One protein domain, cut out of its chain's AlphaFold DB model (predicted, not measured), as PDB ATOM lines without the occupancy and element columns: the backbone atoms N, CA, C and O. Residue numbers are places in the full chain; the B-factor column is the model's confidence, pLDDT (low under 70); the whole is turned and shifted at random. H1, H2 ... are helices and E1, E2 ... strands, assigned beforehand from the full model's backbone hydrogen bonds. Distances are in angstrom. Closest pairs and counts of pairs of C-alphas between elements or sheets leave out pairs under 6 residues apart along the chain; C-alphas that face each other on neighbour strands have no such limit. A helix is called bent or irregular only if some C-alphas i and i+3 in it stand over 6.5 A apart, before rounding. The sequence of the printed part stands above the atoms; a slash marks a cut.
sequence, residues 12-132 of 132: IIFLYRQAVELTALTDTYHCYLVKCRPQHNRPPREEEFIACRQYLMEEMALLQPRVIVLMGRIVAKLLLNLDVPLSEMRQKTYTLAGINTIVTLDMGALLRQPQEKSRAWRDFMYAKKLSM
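AT A GLANCE: This is residues 12 to 132 of the 132 residues of an uncharacterized protein of Ferrovum sp. 34-44-207 (UniProt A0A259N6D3). A strongly twisted sheet of five short strands forms the middle of this domain, with H5 packed along one face and H1 and H2 over the other, in three layers. H4 lies beyond the sheet near the start of H5, and of the long loop between E1 and E2, residues 20 to 25 stick out free. The printed part has 121 residues, with five named helices and five named strands in the order E1 E2 H1 E3 H2 H3 E4 E5 H4 H5; the mixed sheet runs E2 E1 E3 E5 E4, and the class is mixed, helices and strands. It is compact, with a radius of gyration of the C-alphas of 14.1 A and spans of 37 by 35 by 25 A.

IN THESE COORDINATES: Find C-alpha 12 at (-27.348, 18.478, -40.100), where E1, residues 12 to 15, begins. Next come E2, residues 28 to 31, and H1, residues 46 to 63, 24.2 A long; H1 is irregular, with C-alphas 51 and 54 7.4 A apart, and has a kink of 47 degrees near residue 53. Find C-alpha 67 at (-23.953, 10.055, -35.250) for E3, residues 67 to 71, 13.0 A. Then follow H2, residues 73 to 80, H3, 86 to 89, E4, 94 to 96, E5, 99 to 104, 16.2 A, and H4, 107 to 112. H5, residues 114 to 131, runs 26.2 A to C-alpha 131 at (-19.006, 7.616, -33.746); it is irregular, but only just: C-alphas 115 and 118 are 6.6 A apart.

HOW THE PARTS SIT: Look first at the hairpin E1 and E2, antiparallel, with N 14 and O 29 at 2.9 A. E1 and E3 are antiparallel, N 69 and O 13 at 2.8 A. E3 and E5 are parallel, N 70 and O 102 at 2.8 A. The hairpin E4 and E5 is antiparallel, N 94 and O 101 at 2.8 A. E2, H1, E3 form a split strand-helix-strand unit, two strands running the same way with E1 between them, its crossover right-handed. H5 is over E3 and E5 at a height over the sheet of 8.7 A; its closest C-alphas to E3 are Val 67 and Ser 131, 5.7 A. On the opposite face, H1 has a height of 6.8 A and H2 of 8.7 A. H3 only grazes the sheet; it only just touches H2, with 3 pairs of C-alphas within 8 A, the closest Arg 73 and Leu 86, 5.2 A. H4, not on the sheet, is close to but not clearly touching H5, Leu 110 and Glu 116 being the closest C-alphas at 6.1 A. Every O i to N i+4 pair is within hydrogen-bond range in H2 and H4, 11 of 14 in H1 and 12 of 14 in H5; H3 is too short for one.

THE WHOLE: The C-alphas farthest apart, His 40 and Met 132, are 39.6 A apart. The printed part has no cut; the links E1 to E2 and E2 to H1 are long. Mean pLDDT of the printed part is 83.0, with residues 12 to 27 and residue 41 under 70.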
ATOM      1  N   ILE A  12     -27.433  19.771 -40.763       55.28
ATOM      2  CA  ILE A  12     -27.348  18.478 -40.100       55.28
ATOM      3  C   ILE A  12     -26.099  17.817 -40.664       55.28
ATOM      4  O   ILE A  12     -25.974  17.696 -41.883       55.28
ATOM      5  N   ILE A  13     -25.157  17.471 -39.790       59.09
ATOM      6  CA  ILE A  13     -23.933  16.768 -40.179       59.09
ATOM      7  C   ILE A  13     -24.066  15.319 -39.733       59.09
ATOM      8  O   ILE A  13     -24.203  15.042 -38.541       59.09
ATOM      9  N   PHE A  14     -24.012  14.412 -40.695       54.34
ATOM     10  CA  PHE A  14     -23.890  12.979 -40.465       54.34
ATOM     11  C   PHE A  14     -22.419  12.584 -40.576       54.34
ATOM     12  O   PHE A  14     -21.790  12.956 -41.563       54.34
ATOM     13  N   LEU A  15     -21.867  11.857 -39.599       46.06
ATOM     14  CA  LEU A  15     -20.484  11.348 -39.663       46.06
ATOM     15  C   LEU A  15     -20.466   9.844 -40.012       46.06
ATOM     16  O   LEU A  15     -21.237   9.072 -39.429       46.06
ATOM     17  N   TYR A  16     -19.566   9.434 -40.918       37.84
ATOM     18  CA  TYR A  16     -19.334   8.043 -41.351       37.84
ATOM     19  C   TYR A  16     -17.846   7.628 -41.163       37.84
ATOM     20  O   TYR A  16     -16.974   8.481 -41.032       37.84
ATOM     21  N   ARG A  17     -17.539   6.322 -41.057       37.47
ATOM     22  CA  ARG A  17     -16.172   5.741 -40.858       37.47
ATOM     23  C   ARG A  17     -15.366   5.877 -42.180       37.47
ATOM     24  O   ARG A  17     -15.978   5.589 -43.197       37.47
ATOM     25  N   GLN A  18     -14.064   6.199 -42.302       34.72
ATOM     26  CA  GLN A  18     -12.838   6.129 -41.476       34.72
ATOM     27  C   GLN A  18     -11.898   7.328 -41.772       34.72
ATOM     28  O   GLN A  18     -11.838   7.798 -42.897       34.72
ATOM     29  N   ALA A  19     -11.046   7.678 -40.796       32.06
ATOM     30  CA  ALA A  19      -9.971   8.684 -40.862       32.06
ATOM     31  C   ALA A  19     -10.455  10.138 -41.039       32.06
ATOM     32  O   ALA A  19     -11.638  10.418 -40.948       32.06
ATOM     33  N   VAL A  20      -9.520  11.071 -41.218       40.53
ATOM     34  CA  VAL A  20      -9.730  12.508 -41.462       40.53
ATOM     35  C   VAL A  20      -9.708  13.370 -40.189       40.53
ATOM     36  O   VAL A  20     -10.702  13.751 -39.568       40.53
ATOM     37  N   GLU A  21      -8.475  13.737 -39.824       36.75
ATOM     38  CA  GLU A  21      -8.128  15.142 -39.583       36.75
ATOM     39  C   GLU A  21      -8.950  16.020 -40.531       36.75
ATOM     40  O   GLU A  21      -8.798  15.836 -41.729       36.75
ATOM     41  N   LEU A  22      -9.824  16.894 -40.015       41.94
ATOM     42  CA  LEU A  22     -10.875  17.679 -40.704       41.94
ATOM     43  C   LEU A  22     -10.433  18.470 -41.962       41.94
ATOM     44  O   LEU A  22     -10.549  19.693 -42.027       41.94
ATOM     45  N   THR A  23      -9.974  17.758 -42.983       38.53
ATOM     46  CA  THR A  23      -9.309  18.291 -44.175       38.53
ATOM     47  C   THR A  23      -9.894  17.709 -45.464       38.53
ATOM     48  O   THR A  23      -9.531  18.154 -46.546       38.53
ATOM     49  N   ALA A  24     -10.871  16.801 -45.391       42.75
ATOM     50  CA  ALA A  24     -11.625  16.358 -46.559       42.75
ATOM     51  C   ALA A  24     -13.113  16.191 -46.221       42.75
ATOM     52  O   ALA A  24     -13.487  15.534 -45.256       42.75
ATOM     53  N   LEU A  25     -13.971  16.797 -47.042       50.75
ATOM     54  CA  LEU A  25     -15.441  16.717 -47.024       50.75
ATOM     55  C   LEU A  25     -15.977  15.309 -47.382       50.75
ATOM     56  O   LEU A  25     -17.114  15.186 -47.829       50.75
ATOM     57  N   THR A  26     -15.158  14.261 -47.274       51.19
ATOM     58  CA  THR A  26     -15.414  12.927 -47.837       51.19
ATOM     59  C   THR A  26     -16.238  12.022 -46.924       51.19
ATOM     60  O   THR A  26     -16.987  11.197 -47.433       51.19
ATOM     61  N   ASP A  27     -16.177  12.220 -45.605       65.31
ATOM     62  CA  ASP A  27     -16.784  11.310 -44.613       65.31
ATOM     63  C   ASP A  27     -17.967  11.924 -43.852       65.31
ATOM     64  O   ASP A  27     -18.412  11.410 -42.819       65.31
ATOM     65  N   THR A  28     -18.485  13.051 -44.347       71.12
ATOM     66  CA  THR A  28     -19.608  13.751 -43.726       71.12
ATOM     67  C   THR A  28     -20.674  14.131 -44.738       71.12
ATOM     68  O   THR A  28     -20.376  14.800 -45.727       71.12
ATOM     69  N   TYR A  29     -21.932  13.790 -44.463       79.62
ATOM     70  CA  TYR A  29     -23.057  14.244 -45.277       79.62
ATOM     71  C   TYR A  29     -23.739  15.443 -44.626       79.62
ATOM     72  O   TYR A  29     -24.078  15.418 -43.441       79.62
ATOM     73  N   HIS A  30     -23.949  16.491 -45.418       82.06
ATOM     74  CA  HIS A  30     -24.630  17.705 -44.989       82.06
ATOM     75  C   HIS A  30     -26.021  17.767 -45.599       82.06
ATOM     76  O   HIS A  30     -26.159  17.778 -46.821       82.06
ATOM     77  N   CYS A  31     -27.041  17.905 -44.758       82.06
ATOM     78  CA  CYS A  31     -28.406  18.105 -45.226       82.06
ATOM     79  C   CYS A  31     -29.112  19.260 -44.514       82.06
ATOM     80  O   CYS A  31     -28.617  19.824 -43.531       82.06
ATOM     81  N   TYR A  32     -30.270  19.620 -45.064       82.75
ATOM     82  CA  TYR A  32     -31.131  20.706 -44.608       82.75
ATOM     83  C   TYR A  32     -32.488  20.148 -44.171       82.75
ATOM     84  O   TYR A  32     -33.010  19.239 -44.816       82.75
ATOM     85  N   LEU A  33     -33.083  20.763 -43.137       86.25
ATOM     86  CA  LEU A  33     -34.442  20.453 -42.660       86.25
ATOM     87  C   LEU A  33     -35.514  20.614 -43.742       86.25
ATOM     88  O   LEU A  33     -36.484  19.868 -43.772       86.25
ATOM     89  N   VAL A  34     -35.351  21.628 -44.593       87.69
ATOM     90  CA  VAL A  34     -36.256  21.941 -45.699       87.69
ATOM     91  C   VAL A  34     -35.454  22.016 -46.989       87.69
ATOM     92  O   VAL A  34     -34.323  22.508 -46.993       87.69
ATOM     93  N   LYS A  35     -36.027  21.520 -48.088       84.38
ATOM     94  CA  LYS A  35     -35.354  21.479 -49.401       84.38
ATOM     95  C   LYS A  35     -35.559  22.763 -50.216       84.38
ATOM     96  O   LYS A  35     -34.819  23.025 -51.159       84.38
ATOM     97  N   CYS A  36     -36.507  23.602 -49.799       84.38
ATOM     98  CA  CYS A  36     -36.793  24.905 -50.392       84.38
ATOM     99  C   CYS A  36     -36.233  26.038 -49.526       84.38
ATOM    100  O   CYS A  36     -36.246  25.961 -48.298       84.38
ATOM    101  N   ARG A  37     -35.771  27.124 -50.156       80.12
ATOM    102  CA  ARG A  37     -35.280  28.305 -49.433       80.12
ATOM    103  C   ARG A  37     -36.458  29.113 -48.871       80.12
ATOM    104  O   ARG A  37     -37.236  29.636 -49.668       80.12
ATOM    105  N   PRO A  38     -36.551  29.322 -47.544       79.62
ATOM    106  CA  PRO A  38     -37.567  30.201 -46.982       79.62
ATOM    107  C   PRO A  38     -37.382  31.650 -47.446       79.62
ATOM    108  O   PRO A  38     -36.254  32.145 -47.585       79.62
ATOM    109  N   GLN A  39     -38.496  32.355 -47.644       83.31
ATOM    110  CA  GLN A  39     -38.486  33.767 -48.027       83.31
ATOM    111  C   GLN A  39     -37.708  34.617 -47.009       83.31
ATOM    112  O   GLN A  39     -37.761  34.379 -45.805       83.31
ATOM    113  N   HIS A  40     -36.949  35.604 -47.489       79.75
ATOM    114  CA  HIS A  40     -36.149  36.512 -46.651       79.75
ATOM    115  C   HIS A  40     -35.173  35.829 -45.668       79.75
ATOM    116  O   HIS A  40     -34.739  36.449 -44.701       79.75
ATOM    117  N   ASN A  41     -34.780  34.568 -45.907       69.81
ATOM    118  CA  ASN A  41     -33.922  33.786 -45.003       69.81
ATOM    119  C   ASN A  41     -34.462  33.674 -43.570       69.81
ATOM    120  O   ASN A  41     -33.674  33.558 -42.624       69.81
ATOM    121  N   ARG A  42     -35.787  33.729 -43.403       84.12
ATOM    122  CA  ARG A  42     -36.398  33.398 -42.118       84.12
ATOM    123  C   ARG A  42     -36.135  31.925 -41.774       84.12
ATOM    124  O   ARG A  42     -35.874  31.123 -42.675       84.12
ATOM    125  N   PRO A  43     -36.246  31.541 -40.498       81.06
ATOM    126  CA  PRO A  43     -36.312  30.136 -40.140       81.06
ATOM    127  C   PRO A  43     -37.458  29.395 -40.847       81.06
ATOM    128  O   PRO A  43     -38.503  30.011 -41.111       81.06
ATOM    129  N   PRO A  44     -37.293  28.091 -41.134       86.12
ATOM    130  CA  PRO A  44     -38.395  27.271 -41.618       86.12
ATOM    131  C   PRO A  44     -39.524  27.251 -40.583       86.12
ATOM    132  O   PRO A  44     -39.273  27.215 -39.375       86.12
ATOM    133  N   ARG A  45     -40.763  27.296 -41.069       89.19
ATOM    134  CA  ARG A  45     -41.955  27.042 -40.260       89.19
ATOM    135  C   ARG A  45     -42.104  25.544 -40.039       89.19
ATOM    136  O   ARG A  45     -41.587  24.735 -40.807       89.19
ATOM    137  N   GLU A  46     -42.851  25.192 -39.006       90.00
ATOM    138  CA  GLU A  46     -43.145  23.800 -38.688       90.00
ATOM    139  C   GLU A  46     -43.863  23.090 -39.843       90.00
ATOM    140  O   GLU A  46     -43.444  22.012 -40.241       90.00
ATOM    141  N   GLU A  47     -44.835  23.745 -40.481       91.75
ATOM    142  CA  GLU A  47     -45.529  23.238 -41.675       91.75
ATOM    143  C   GLU A  47     -44.569  22.921 -42.837       91.75
ATOM    144  O   GLU A  47     -44.682  21.882 -43.484       91.75
ATOM    145  N   GLU A  48     -43.580  23.789 -43.079       90.19
ATOM    146  CA  GLU A  48     -42.579  23.585 -44.136       90.19
ATOM    147  C   GLU A  48     -41.655  22.408 -43.808       90.19
ATOM    148  O   GLU A  48     -41.266  21.654 -44.702       90.19
ATOM    149  N   PHE A  49     -41.312  22.239 -42.527       90.62
ATOM    150  CA  PHE A  49     -40.572  21.075 -42.054       90.62
ATOM    151  C   PHE A  49     -41.396  19.796 -42.202       90.62
ATOM    152  O   PHE A  49     -40.881  18.838 -42.766       90.62
ATOM    153  N   ILE A  50     -42.660  19.781 -41.770       93.12
ATOM    154  CA  ILE A  50     -43.558  18.623 -41.897       93.12
ATOM    155  C   ILE A  50     -43.645  18.183 -43.361       93.12
ATOM    156  O   ILE A  50     -43.446  17.004 -43.652       93.12
ATOM    157  N   ALA A  51     -43.836  19.129 -44.285       93.62
ATOM    158  CA  ALA A  51     -43.884  18.850 -45.719       93.62
ATOM    159  C   ALA A  51     -42.562  18.283 -46.276       93.62
ATOM    160  O   ALA A  51     -42.575  17.457 -47.186       93.62
ATOM    161  N   CYS A  52     -41.411  18.698 -45.737       90.25
ATOM    162  CA  CYS A  52     -40.095  18.225 -46.183       90.25
ATOM    163  C   CYS A  52     -39.557  17.017 -45.398       90.25
ATOM    164  O   CYS A  52     -38.537  16.448 -45.794       90.25
ATOM    165  N   ARG A  53     -40.200  16.626 -44.290       91.19
ATOM    166  CA  ARG A  53     -39.661  15.660 -43.323       91.19
ATOM    167  C   ARG A  53     -39.393  14.297 -43.949       91.19
ATOM    168  O   ARG A  53     -38.399  13.672 -43.594       91.19
ATOM    169  N   GLN A  54     -40.236  13.856 -44.883       93.31
ATOM    170  CA  GLN A  54     -40.075  12.565 -45.559       93.31
ATOM    171  C   GLN A  54     -38.706  12.432 -46.240       93.31
ATOM    172  O   GLN A  54     -38.019  11.441 -46.023       93.31
ATOM    173  N   TYR A  55     -38.239  13.480 -46.925       90.69
ATOM    174  CA  TYR A  55     -36.943  13.467 -47.607       90.69
ATOM    175  C   TYR A  55     -35.778  13.346 -46.627       90.69
ATOM    176  O   TYR A  55     -34.801  12.665 -46.905       90.69
ATOM    177  N   LEU A  56     -35.877  13.997 -45.464       87.25
ATOM    178  CA  LEU A  56     -34.860  13.875 -44.422       87.25
ATOM    179  C   LEU A  56     -34.827  12.453 -43.842       87.25
ATOM    180  O   LEU A  56     -33.752  11.914 -43.600       87.25
ATOM    181  N   MET A  57     -35.996  11.842 -43.632       89.31
ATOM    182  CA  MET A  57     -36.083  10.465 -43.139       89.31
ATOM    183  C   MET A  57     -35.528   9.462 -44.156       89.31
ATOM    184  O   MET A  57     -34.805   8.550 -43.764       89.31
ATOM    185  N   GLU A  58     -35.814   9.649 -45.446       90.38
ATOM    186  CA  GLU A  58     -35.254   8.846 -46.539       90.38
ATOM    187  C   GLU A  58     -33.730   8.994 -46.628       90.38
ATOM    188  O   GLU A  58     -33.021   7.991 -46.677       90.38
ATOM    189  N   GLU A  59     -33.206  10.223 -46.563       84.56
ATOM    190  CA  GLU A  59     -31.759  10.482 -46.510       84.56
ATOM    191  C   GLU A  59     -31.110   9.759 -45.321       84.56
ATOM    192  O   GLU A  59     -30.089   9.092 -45.482       84.56
ATOM    193  N   MET A  60     -31.713   9.833 -44.130       84.44
ATOM    194  CA  MET A  60     -31.215   9.139 -42.940       84.44
ATOM    195  C   MET A  60     -31.245   7.614 -43.093       84.44
ATOM    196  O   MET A  60     -30.290   6.947 -42.692       84.44
ATOM    197  N   ALA A  61     -32.316   7.067 -43.672       86.81
ATOM    198  CA  ALA A  61     -32.465   5.633 -43.896       86.81
ATOM    199  C   ALA A  61     -31.440   5.095 -44.906       86.81
ATOM    200  O   ALA A  61     -30.900   4.010 -44.701       86.81
ATOM    201  N   LEU A  62     -31.146   5.864 -45.959       85.81
ATOM    202  CA  LEU A  62     -30.148   5.517 -46.973       85.81
ATOM    203  C   LEU A  62     -28.713   5.629 -46.446       85.81
ATOM    204  O   LEU A  62     -27.876   4.791 -46.765       85.81
ATOM    205  N   LEU A  63     -28.422   6.665 -45.657       84.88
ATOM    206  CA  LEU A  63     -27.065   6.940 -45.177       84.88
ATOM    207  C   LEU A  63     -26.671   6.117 -43.950       84.88
ATOM    208  O   LEU A  63     -25.479   5.931 -43.724       84.88
ATOM    209  N   GLN A  64     -27.642   5.686 -43.139       85.19
ATOM    210  CA  GLN A  64     -27.421   4.968 -41.875       85.19
ATOM    211  C   GLN A  64     -26.284   5.576 -41.029       85.19
ATOM    212  O   GLN A  64     -25.274   4.921 -40.747       85.19
ATOM    213  N   PRO A  65     -26.394   6.860 -40.650       84.81
ATOM    214  CA  PRO A  65     -25.294   7.559 -40.010       84.81
ATOM    215  C   PRO A  65     -25.022   7.016 -38.607       84.81
ATOM    216  O   PRO A  65     -25.931   6.604 -37.892       84.81
ATOM    217  N   ARG A  66     -23.759   7.066 -38.175       86.12
ATOM    218  CA  ARG A  66     -23.376   6.630 -36.820       86.12
ATOM    219  C   ARG A  66     -23.744   7.653 -35.755       86.12
ATOM    220  O   ARG A  66     -24.088   7.303 -34.630       86.12
ATOM    221  N   VAL A  67     -23.627   8.926 -36.114       89.88
ATOM    222  CA  VAL A  67     -23.953  10.055 -35.250       89.88
ATOM    223  C   VAL A  67     -24.526  11.192 -36.082       89.88
ATOM    224  O   VAL A  67     -24.126  11.413 -37.231       89.88
ATOM    225  N   ILE A  68     -25.459  11.917 -35.478       92.38
ATOM    226  CA  ILE A  68     -26.125  13.080 -36.049       92.38
ATOM    227  C   ILE A  68     -25.707  14.313 -35.251       92.38
ATOM    228  O   ILE A  68     -25.787  14.337 -34.024       92.38
ATOM    229  N   VAL A  69     -25.294  15.368 -35.942       93.25
ATOM    230  CA  VAL A  69     -25.017  16.668 -35.329       93.25
ATOM    231  C   VAL A  69     -26.032  17.684 -35.828       93.25
ATOM    232  O   VAL A  69     -26.030  18.056 -37.001       93.25
ATOM    233  N   LEU A  70     -26.887  18.155 -34.923       94.50
ATOM    234  CA  LEU A  70     -27.874  19.197 -35.186       94.50
ATOM    235  C   LEU A  70     -27.261  20.570 -34.911       94.50
ATOM    236  O   LEU A  70     -26.892  20.880 -33.775       94.50
ATOM    237  N   MET A  71     -27.157  21.418 -35.933       92.00
ATOM    238  CA  MET A  71     -26.568  22.748 -35.781       92.00
ATOM    239  C   MET A  71     -27.650  23.815 -35.591       92.00
ATOM    240  O   MET A  71     -28.334  24.205 -36.533       92.00
ATOM    241  N   GLY A  72     -27.770  24.331 -34.366       90.62
ATOM    242  CA  GLY A  72     -28.663  25.432 -34.008       90.62
ATOM    243  C   GLY A  72     -29.961  25.018 -33.304       90.62
ATOM    244  O   GLY A  72     -30.474  23.912 -33.464       90.62
ATOM    245  N   ARG A  73     -30.532  25.962 -32.535       92.44
ATOM    246  CA  ARG A  73     -31.731  25.745 -31.695       92.44
ATOM    247  C   ARG A  73     -32.939  25.275 -32.497       92.44
ATOM    248  O   ARG A  73     -33.665  24.406 -32.046       92.44
ATOM    249  N   ILE A  74     -33.168  25.869 -33.665       90.25
ATOM    250  CA  ILE A  74     -34.370  25.604 -34.470       90.25
ATOM    251  C   ILE A  74     -34.369  24.160 -34.980       90.25
ATOM    252  O   ILE A  74     -35.408  23.512 -34.986       90.25
ATOM    253  N   VAL A  75     -33.188  23.631 -35.309       90.94
ATOM    254  CA  VAL A  75     -33.002  22.229 -35.706       90.94
ATOM    255  C   VAL A  75     -33.302  21.285 -34.569       90.94
ATOM    256  O   VAL A  75     -34.095  20.364 -34.729       90.94
ATOM    257  N   ALA A  76     -32.694  21.546 -33.415       93.25
ATOM    258  CA  ALA A  76     -32.922  20.750 -32.224       93.25
ATOM    259  C   ALA A  76     -34.392  20.793 -31.795       93.25
ATOM    260  O   ALA A  76     -34.958  19.753 -31.486       93.25
ATOM    261  N   LYS A  77     -35.039  21.963 -31.853       93.19
ATOM    262  CA  LYS A  77     -36.463  22.103 -31.538       93.19
ATOM    263  C   LYS A  77     -37.331  21.239 -32.449       93.19
ATOM    264  O   LYS A  77     -38.117  20.455 -31.941       93.19
ATOM    265  N   LEU A  78     -37.168  21.352 -33.767       91.56
ATOM    266  CA  LEU A  78     -38.021  20.642 -34.724       91.56
ATOM    267  C   LEU A  78     -37.777  19.125 -34.746       91.56
ATOM    268  O   LEU A  78     -38.722  18.367 -34.934       91.56
ATOM    269  N   LEU A  79     -36.534  18.668 -34.552       92.75
ATOM    270  CA  LEU A  79     -36.207  17.236 -34.623       92.75
ATOM    271  C   LEU A  79     -36.298  16.503 -33.286       92.75
ATOM    272  O   LEU A  79     -36.641  15.325 -33.277       92.75
ATOM    273  N   LEU A  80     -35.980  17.167 -32.174       93.56
ATOM    274  CA  LEU A  80     -35.976  16.556 -30.840       93.56
ATOM    275  C   LEU A  80     -37.196  16.958 -30.000       93.56
ATOM    276  O   LEU A  80     -37.314  16.513 -28.864       93.56
ATOM    277  N   ASN A  81     -38.080  17.808 -30.534       91.50
ATOM    278  CA  ASN A  81     -39.220  18.384 -29.819       91.50
ATOM    279  C   ASN A  81     -38.819  19.081 -28.500       91.50
ATOM    280  O   ASN A  81     -39.481  18.958 -27.471       91.50
ATOM    281  N   LEU A  82     -37.689  19.796 -28.520       91.44
ATOM    282  CA  LEU A  82     -37.128  20.488 -27.357       91.44
ATOM    283  C   LEU A  82     -37.360  21.998 -27.453       91.44
ATOM    284  O   LEU A  82     -36.798  22.654 -28.331       91.44
ATOM    285  N   ASP A  83     -38.097  22.582 -26.507       91.56
ATOM    286  CA  ASP A  83     -38.315  24.037 -26.451       91.56
ATOM    287  C   ASP A  83     -37.525  24.728 -25.332       91.56
ATOM    288  O   ASP A  83     -38.054  25.506 -24.546       91.56
ATOM    289  N   VAL A  84     -36.221  24.449 -25.268       94.50
ATOM    290  CA  VAL A  84     -35.298  25.032 -24.277       94.50
ATOM    291  C   VAL A  84     -34.199  25.876 -24.946       94.50
ATOM    292  O   VAL A  84     -34.000  25.820 -26.167       94.50
ATOM    293  N   PRO A  85     -33.499  26.758 -24.216       95.81
ATOM    294  CA  PRO A  85     -32.335  27.473 -24.735       95.81
ATOM    295  C   PRO A  85     -31.259  26.539 -25.312       95.81
ATOM    296  O   PRO A  85     -31.022  25.443 -24.812       95.81
ATOM    297  N   LEU A  86     -30.542  26.998 -26.348       93.94
ATOM    298  CA  LEU A  86     -29.489  26.201 -27.001       93.94
ATOM    299  C   LEU A  86     -28.389  25.762 -26.022       93.94
ATOM    300  O   LEU A  86     -27.835  24.678 -26.163       93.94
ATOM    301  N   SER A  87     -28.068  26.597 -25.033       93.56
ATOM    302  CA  SER A  87     -27.091  26.283 -23.986       93.56
ATOM    303  C   SER A  87     -27.439  25.012 -23.217       93.56
ATOM    304  O   SER A  87     -26.531  24.267 -22.868       93.56
ATOM    305  N   GLU A  88     -28.727  24.749 -23.001       95.19
ATOM    306  CA  GLU A  88     -29.215  23.572 -22.282       95.19
ATOM    307  C   GLU A  88     -29.320  22.334 -23.172       95.19
ATOM    308  O   GLU A  88     -29.333  21.213 -22.663       95.19
ATOM    309  N   MET A  89     -29.400  22.529 -24.491       95.75
ATOM    310  CA  MET A  89     -29.445  21.435 -25.461       95.75
ATOM    311  C   MET A  89     -28.064  20.817 -25.691       95.75
ATOM    312  O   MET A  89     -27.960  19.626 -25.970       95.75
ATOM    313  N   ARG A  90     -27.009  21.631 -25.620       95.06
ATOM    314  CA  ARG A  90     -25.626  21.232 -25.916       95.06
ATOM    315  C   ARG A  90     -25.030  20.361 -24.807       95.06
ATOM    316  O   ARG A  90     -25.519  20.352 -23.685       95.06
ATOM    317  N   GLN A  91     -23.937  19.661 -25.129       90.69
ATOM    318  CA  GLN A  91     -23.212  18.761 -24.208       90.69
ATOM    319  C   GLN A  91     -24.069  17.615 -23.637       90.69
ATOM    320  O   GLN A  91     -23.745  17.041 -22.602       90.69
ATOM    321  N   LYS A  92     -25.153  17.272 -24.333       94.12
ATOM    322  CA  LYS A  92     -26.026  16.135 -24.048       94.12
ATOM    323  C   LYS A  92     -26.097  15.245 -25.280       94.12
ATOM    324  O   LYS A  92     -25.906  15.722 -26.402       94.12
ATOM    325  N   THR A  93     -26.392  13.973 -25.051       96.06
ATOM    326  CA  THR A  93     -26.703  13.020 -26.116       96.06
ATOM    327  C   THR A  93     -28.204  12.791 -26.150       96.06
ATOM    328  O   THR A  93     -28.841  12.615 -25.114       96.06
ATOM    329  N   TYR A  94     -28.747  12.806 -27.356       96.56
ATOM    330  CA  TYR A  94     -30.126  12.489 -27.681       96.56
ATOM    331  C   TYR A  94     -30.155  11.302 -28.631       96.56
ATOM    332  O   TYR A  94     -29.127  10.871 -29.157       96.56
ATOM    333  N   THR A  95     -31.359  10.829 -28.908       94.12
ATOM    334  CA  THR A  95     -31.591   9.781 -29.890       94.12
ATOM    335  C   THR A  95     -32.590  10.289 -30.914       94.12
ATOM    336  O   THR A  95     -33.683  10.721 -30.556       94.12
ATOM    337  N   LEU A  96     -32.218  10.228 -32.191       91.44
ATOM    338  CA  LEU A  96     -33.103  10.529 -33.311       91.44
ATOM    339  C   LEU A  96     -33.101   9.321 -34.244       91.44
ATOM    340  O   LEU A  96     -32.047   8.926 -34.732       91.44
ATOM    341  N   ALA A  97     -34.271   8.712 -34.451       88.94
ATOM    342  CA  ALA A  97     -34.419   7.483 -35.240       88.94
ATOM    343  C   ALA A  97     -33.455   6.347 -34.814       88.94
ATOM    344  O   ALA A  97     -32.923   5.629 -35.652       88.94
ATOM    345  N   GLY A  98     -33.203   6.206 -33.507       90.38
ATOM    346  CA  GLY A  98     -32.276   5.201 -32.964       90.38
ATOM    347  C   GLY A  98     -30.790   5.569 -33.053       90.38
ATOM    348  O   GLY A  98     -29.950   4.778 -32.639       90.38
ATOM    349  N   ILE A  99     -30.452   6.764 -33.549       89.75
ATOM    350  CA  ILE A  99     -29.072   7.190 -33.799       89.75
ATOM    351  C   ILE A  99     -28.649   8.241 -32.772       89.75
ATOM    352  O   ILE A  99     -29.391   9.189 -32.479       89.75
ATOM    353  N   ASN A 100     -27.431   8.092 -32.245       93.12
ATOM    354  CA  ASN A 100     -26.831   9.052 -31.324       93.12
ATOM    355  C   ASN A 100     -26.804  10.444 -31.956       93.12
ATOM    356  O   ASN A 100     -26.310  10.639 -33.064       93.12
ATOM    357  N   THR A 101     -27.350  11.423 -31.245       94.75
ATOM    358  CA  THR A 101     -27.568  12.770 -31.763       94.75
ATOM    359  C   THR A 101     -27.068  13.800 -30.770       94.75
ATOM    360  O   THR A 101     -27.376  13.730 -29.584       94.75
ATOM    361  N   ILE A 102     -26.324  14.793 -31.245       95.50
ATOM    362  CA  ILE A 102     -25.880  15.923 -30.430       95.50
ATOM    363  C   ILE A 102     -26.341  17.244 -31.039       95.50
ATOM    364  O   ILE A 102     -26.670  17.330 -32.222       95.50
ATOM    365  N   VAL A 103     -26.320  18.298 -30.227       95.69
ATOM    366  CA  VAL A 103     -26.660  19.657 -30.653       95.69
ATOM    367  C   VAL A 103     -25.434  20.553 -30.519       95.69
ATOM    368  O   VAL A 103     -24.712  20.479 -29.525       95.69
ATOM    369  N   THR A 104     -25.210  21.427 -31.501       94.44
ATOM    370  CA  THR A 104     -24.158  22.451 -31.474       94.44
ATOM    371  C   THR A 104     -24.661  23.801 -32.002       94.44
ATOM    372  O   THR A 104     -25.845  23.991 -32.286       94.44
ATOM    373  N   LEU A 105     -23.764  24.778 -32.076       90.94
ATOM    374  CA  LEU A 105     -24.018  26.131 -32.554       90.94
ATOM    375  C   LEU A 105     -24.301  26.156 -34.063       90.94
ATOM    376  O   LEU A 105     -23.705  25.417 -34.841       90.94
ATOM    377  N   ASP A 106     -25.194  27.054 -34.474       86.69
ATOM    378  CA  ASP A 106     -25.448  27.332 -35.888       86.69
ATOM    379  C   ASP A 106     -24.238  28.026 -36.540       86.69
ATOM    380  O   ASP A 106     -23.590  28.883 -35.933       86.69
ATOM    381  N   MET A 107     -23.968  27.731 -37.811       82.38
ATOM    382  CA  MET A 107     -22.843  28.338 -38.532       82.38
ATOM    383  C   MET A 107     -22.995  29.849 -38.698       82.38
ATOM    384  O   MET A 107     -22.010  30.576 -38.620       82.38
ATOM    385  N   GLY A 108     -24.216  30.356 -38.885       81.88
ATOM    386  CA  GLY A 108     -24.471  31.792 -38.908       81.88
ATOM    387  C   GLY A 108     -24.130  32.456 -37.573       81.88
ATOM    388  O   GLY A 108     -23.623  33.578 -37.568       81.88
ATOM    389  N   ALA A 109     -24.369  31.773 -36.448       81.88
ATOM    390  CA  ALA A 109     -23.931  32.241 -35.135       81.88
ATOM    391  C   ALA A 109     -22.398  32.237 -35.018       81.88
ATOM    392  O   ALA A 109     -21.833  33.243 -34.602       81.88
ATOM    393  N   LEU A 110     -21.726  31.174 -35.471       85.19
ATOM    394  CA  LEU A 110     -20.259  31.074 -35.466       85.19
ATOM    395  C   LEU A 110     -19.566  32.103 -36.370       85.19
ATOM    396  O   LEU A 110     -18.448  32.524 -36.078       85.19
ATOM    397  N   LEU A 111     -20.218  32.524 -37.457       84.12
ATOM    398  CA  LEU A 111     -19.734  33.610 -38.312       84.12
ATOM    399  C   LEU A 111     -19.852  34.976 -37.626       84.12
ATOM    400  O   LEU A 111     -18.963  35.806 -37.776       84.12
ATOM    401  N   ARG A 112     -20.935  35.210 -36.873       87.62
ATOM    402  CA  ARG A 112     -21.136  36.460 -36.119       87.62
ATOM    403  C   ARG A 112     -20.303  36.525 -34.841       87.62
ATOM    404  O   ARG A 112     -19.964  37.615 -34.404       87.62
ATOM    405  N   GLN A 113     -20.020  35.375 -34.233       90.50
ATOM    406  CA  GLN A 113     -19.323  35.252 -32.953       90.50
ATOM    407  C   GLN A 113     -18.202  34.206 -33.059       90.50
ATOM    408  O   GLN A 113     -18.353  33.078 -32.580       90.50
ATOM    409  N   PRO A 114     -17.065  34.544 -33.695       88.56
ATOM    410  CA  PRO A 114     -15.965  33.604 -33.910       88.56
ATOM    411  C   PRO A 114     -15.382  33.006 -32.623       88.56
ATOM    412  O   PRO A 114     -14.883  31.884 -32.650       88.56
ATOM    413  N   GLN A 115     -15.478  33.711 -31.493       93.50
ATOM    414  CA  GLN A 115     -15.052  33.234 -30.173       93.50
ATOM    415  C   GLN A 115     -15.770  31.943 -29.741       93.50
ATOM    416  O   GLN A 115     -15.204  31.110 -29.030       93.50
ATOM    417  N   GLU A 116     -16.986  31.714 -30.245       92.12
ATOM    418  CA  GLU A 116     -17.783  30.523 -29.952       92.12
ATOM    419  C   GLU A 116     -17.301  29.271 -30.713       92.12
ATOM    420  O   GLU A 116     -17.738  28.157 -30.414       92.12
ATOM    421  N   LYS A 117     -16.354  29.401 -31.655       87.44
ATOM    422  CA  LYS A 117     -15.786  28.255 -32.393       87.44
ATOM    423  C   LYS A 117     -15.156  27.219 -31.467       87.44
ATOM    424  O   LYS A 117     -15.324  26.027 -31.696       87.44
ATOM    425  N   SER A 118     -14.499  27.655 -30.391       93.00
ATOM    426  CA  SER A 118     -13.926  26.755 -29.378       93.00
ATOM    427  C   SER A 118     -14.996  25.899 -28.686       93.00
ATOM    428  O   SER A 118     -14.771  24.739 -28.337       93.00
ATOM    429  N   ARG A 119     -16.197  26.457 -28.503       92.06
ATOM    430  CA  ARG A 119     -17.346  25.763 -27.924       92.06
ATOM    431  C   ARG A 119     -17.939  24.770 -28.916       92.06
ATOM    432  O   ARG A 119     -18.185  23.642 -28.511       92.06
ATOM    433  N   ALA A 120     -18.121  25.154 -30.178       90.25
ATOM    434  CA  ALA A 120     -18.587  24.228 -31.213       90.25
ATOM    435  C   ALA A 120     -17.595  23.079 -31.448       90.25
ATOM    436  O   ALA A 120     -17.998  21.927 -31.565       90.25
ATOM    437  N   TRP A 121     -16.291  23.367 -31.430       90.44
ATOM    438  CA  TRP A 121     -15.240  22.358 -31.556       90.44
ATOM    439  C   TRP A 121     -15.352  21.256 -30.500       90.44
ATOM    440  O   TRP A 121     -15.250  20.075 -30.821       90.44
ATOM    441  N   ARG A 122     -15.624  21.628 -29.243       92.75
ATOM    442  CA  ARG A 122     -15.849  20.652 -28.167       92.75
ATOM    443  C   ARG A 122     -17.035  19.734 -28.454       92.75
ATOM    444  O   ARG A 122     -16.927  18.536 -28.206       92.75
ATOM    445  N   ASP A 123     -18.120  20.269 -29.010       92.44
ATOM    446  CA  ASP A 123     -19.281  19.461 -29.391       92.44
ATOM    447  C   ASP A 123     -18.916  18.482 -30.524       92.44
ATOM    448  O   ASP A 123     -19.253  17.306 -30.447       92.44
ATOM    449  N   PHE A 124     -18.154  18.916 -31.535       88.75
ATOM    450  CA  PHE A 124     -17.690  18.027 -32.610       88.75
ATOM    451  C   PHE A 124     -16.752  16.926 -32.111       88.75
ATOM    452  O   PHE A 124     -16.885  15.770 -32.512       88.75
ATOM    453  N   MET A 125     -15.838  17.249 -31.195       89.19
ATOM    454  CA  MET A 125     -14.979  16.245 -30.561       89.19
ATOM    455  C   MET A 125     -15.793  15.237 -29.745       89.19
ATOM    456  O   MET A 125     -15.439  14.060 -29.699       89.19
ATOM    457  N   TYR A 126     -16.892  15.673 -29.128       90.50
ATOM    458  CA  TYR A 126     -17.827  14.777 -28.457       90.50
ATOM    459  C   TYR A 126     -18.580  13.883 -29.453       90.50
ATOM    460  O   TYR A 126     -18.610  12.671 -29.263       90.50
ATOM    461  N   ALA A 127     -19.075  14.438 -30.566       88.25
ATOM    462  CA  ALA A 127     -19.691  13.662 -31.649       88.25
ATOM    463  C   ALA A 127     -18.753  12.572 -32.180       88.25
ATOM    464  O   ALA A 127     -19.162  11.428 -32.365       88.25
ATOM    465  N   LYS A 128     -17.472  12.915 -32.371       84.25
ATOM    466  CA  LYS A 128     -16.443  11.974 -32.822       84.25
ATOM    467  C   LYS A 128     -16.321  10.782 -31.874       84.25
ATOM    468  O   LYS A 128     -16.292   9.650 -32.347       84.25
ATOM    469  N   LYS A 129     -16.317  11.013 -30.557       87.19
ATOM    470  CA  LYS A 129     -16.277   9.932 -29.555       87.19
ATOM    471  C   LYS A 129     -17.494   9.007 -29.635       87.19
ATOM    472  O   LYS A 129     -17.337   7.819 -29.410       87.19
ATOM    473  N   LEU A 130     -18.673   9.534 -29.976       84.94
ATOM    474  CA  LEU A 130     -19.897   8.736 -30.146       84.94
ATOM    475  C   LEU A 130     -19.927   7.930 -31.456       84.94
ATOM    476  O   LEU A 130     -20.758   7.040 -31.594       84.94
ATOM    477  N   SER A 131     -19.071   8.270 -32.427       76.00
ATOM    478  CA  SER A 131     -19.006   7.616 -33.746       76.00
ATOM    479  C   SER A 131     -17.982   6.476 -33.847       76.00
ATOM    480  O   SER A 131     -17.946   5.771 -34.868       76.00
ATOM    481  N   MET A 132     -17.127   6.347 -32.826       72.00
ATOM    482  CA  MET A 132     -16.099   5.309 -32.701       72.00
ATOM    483  C   MET A 132     -16.733   3.996 -32.258       72.00
ATOM    484  O   MET A 132     -16.487   2.997 -32.974       72.00
TER     485      MET A 132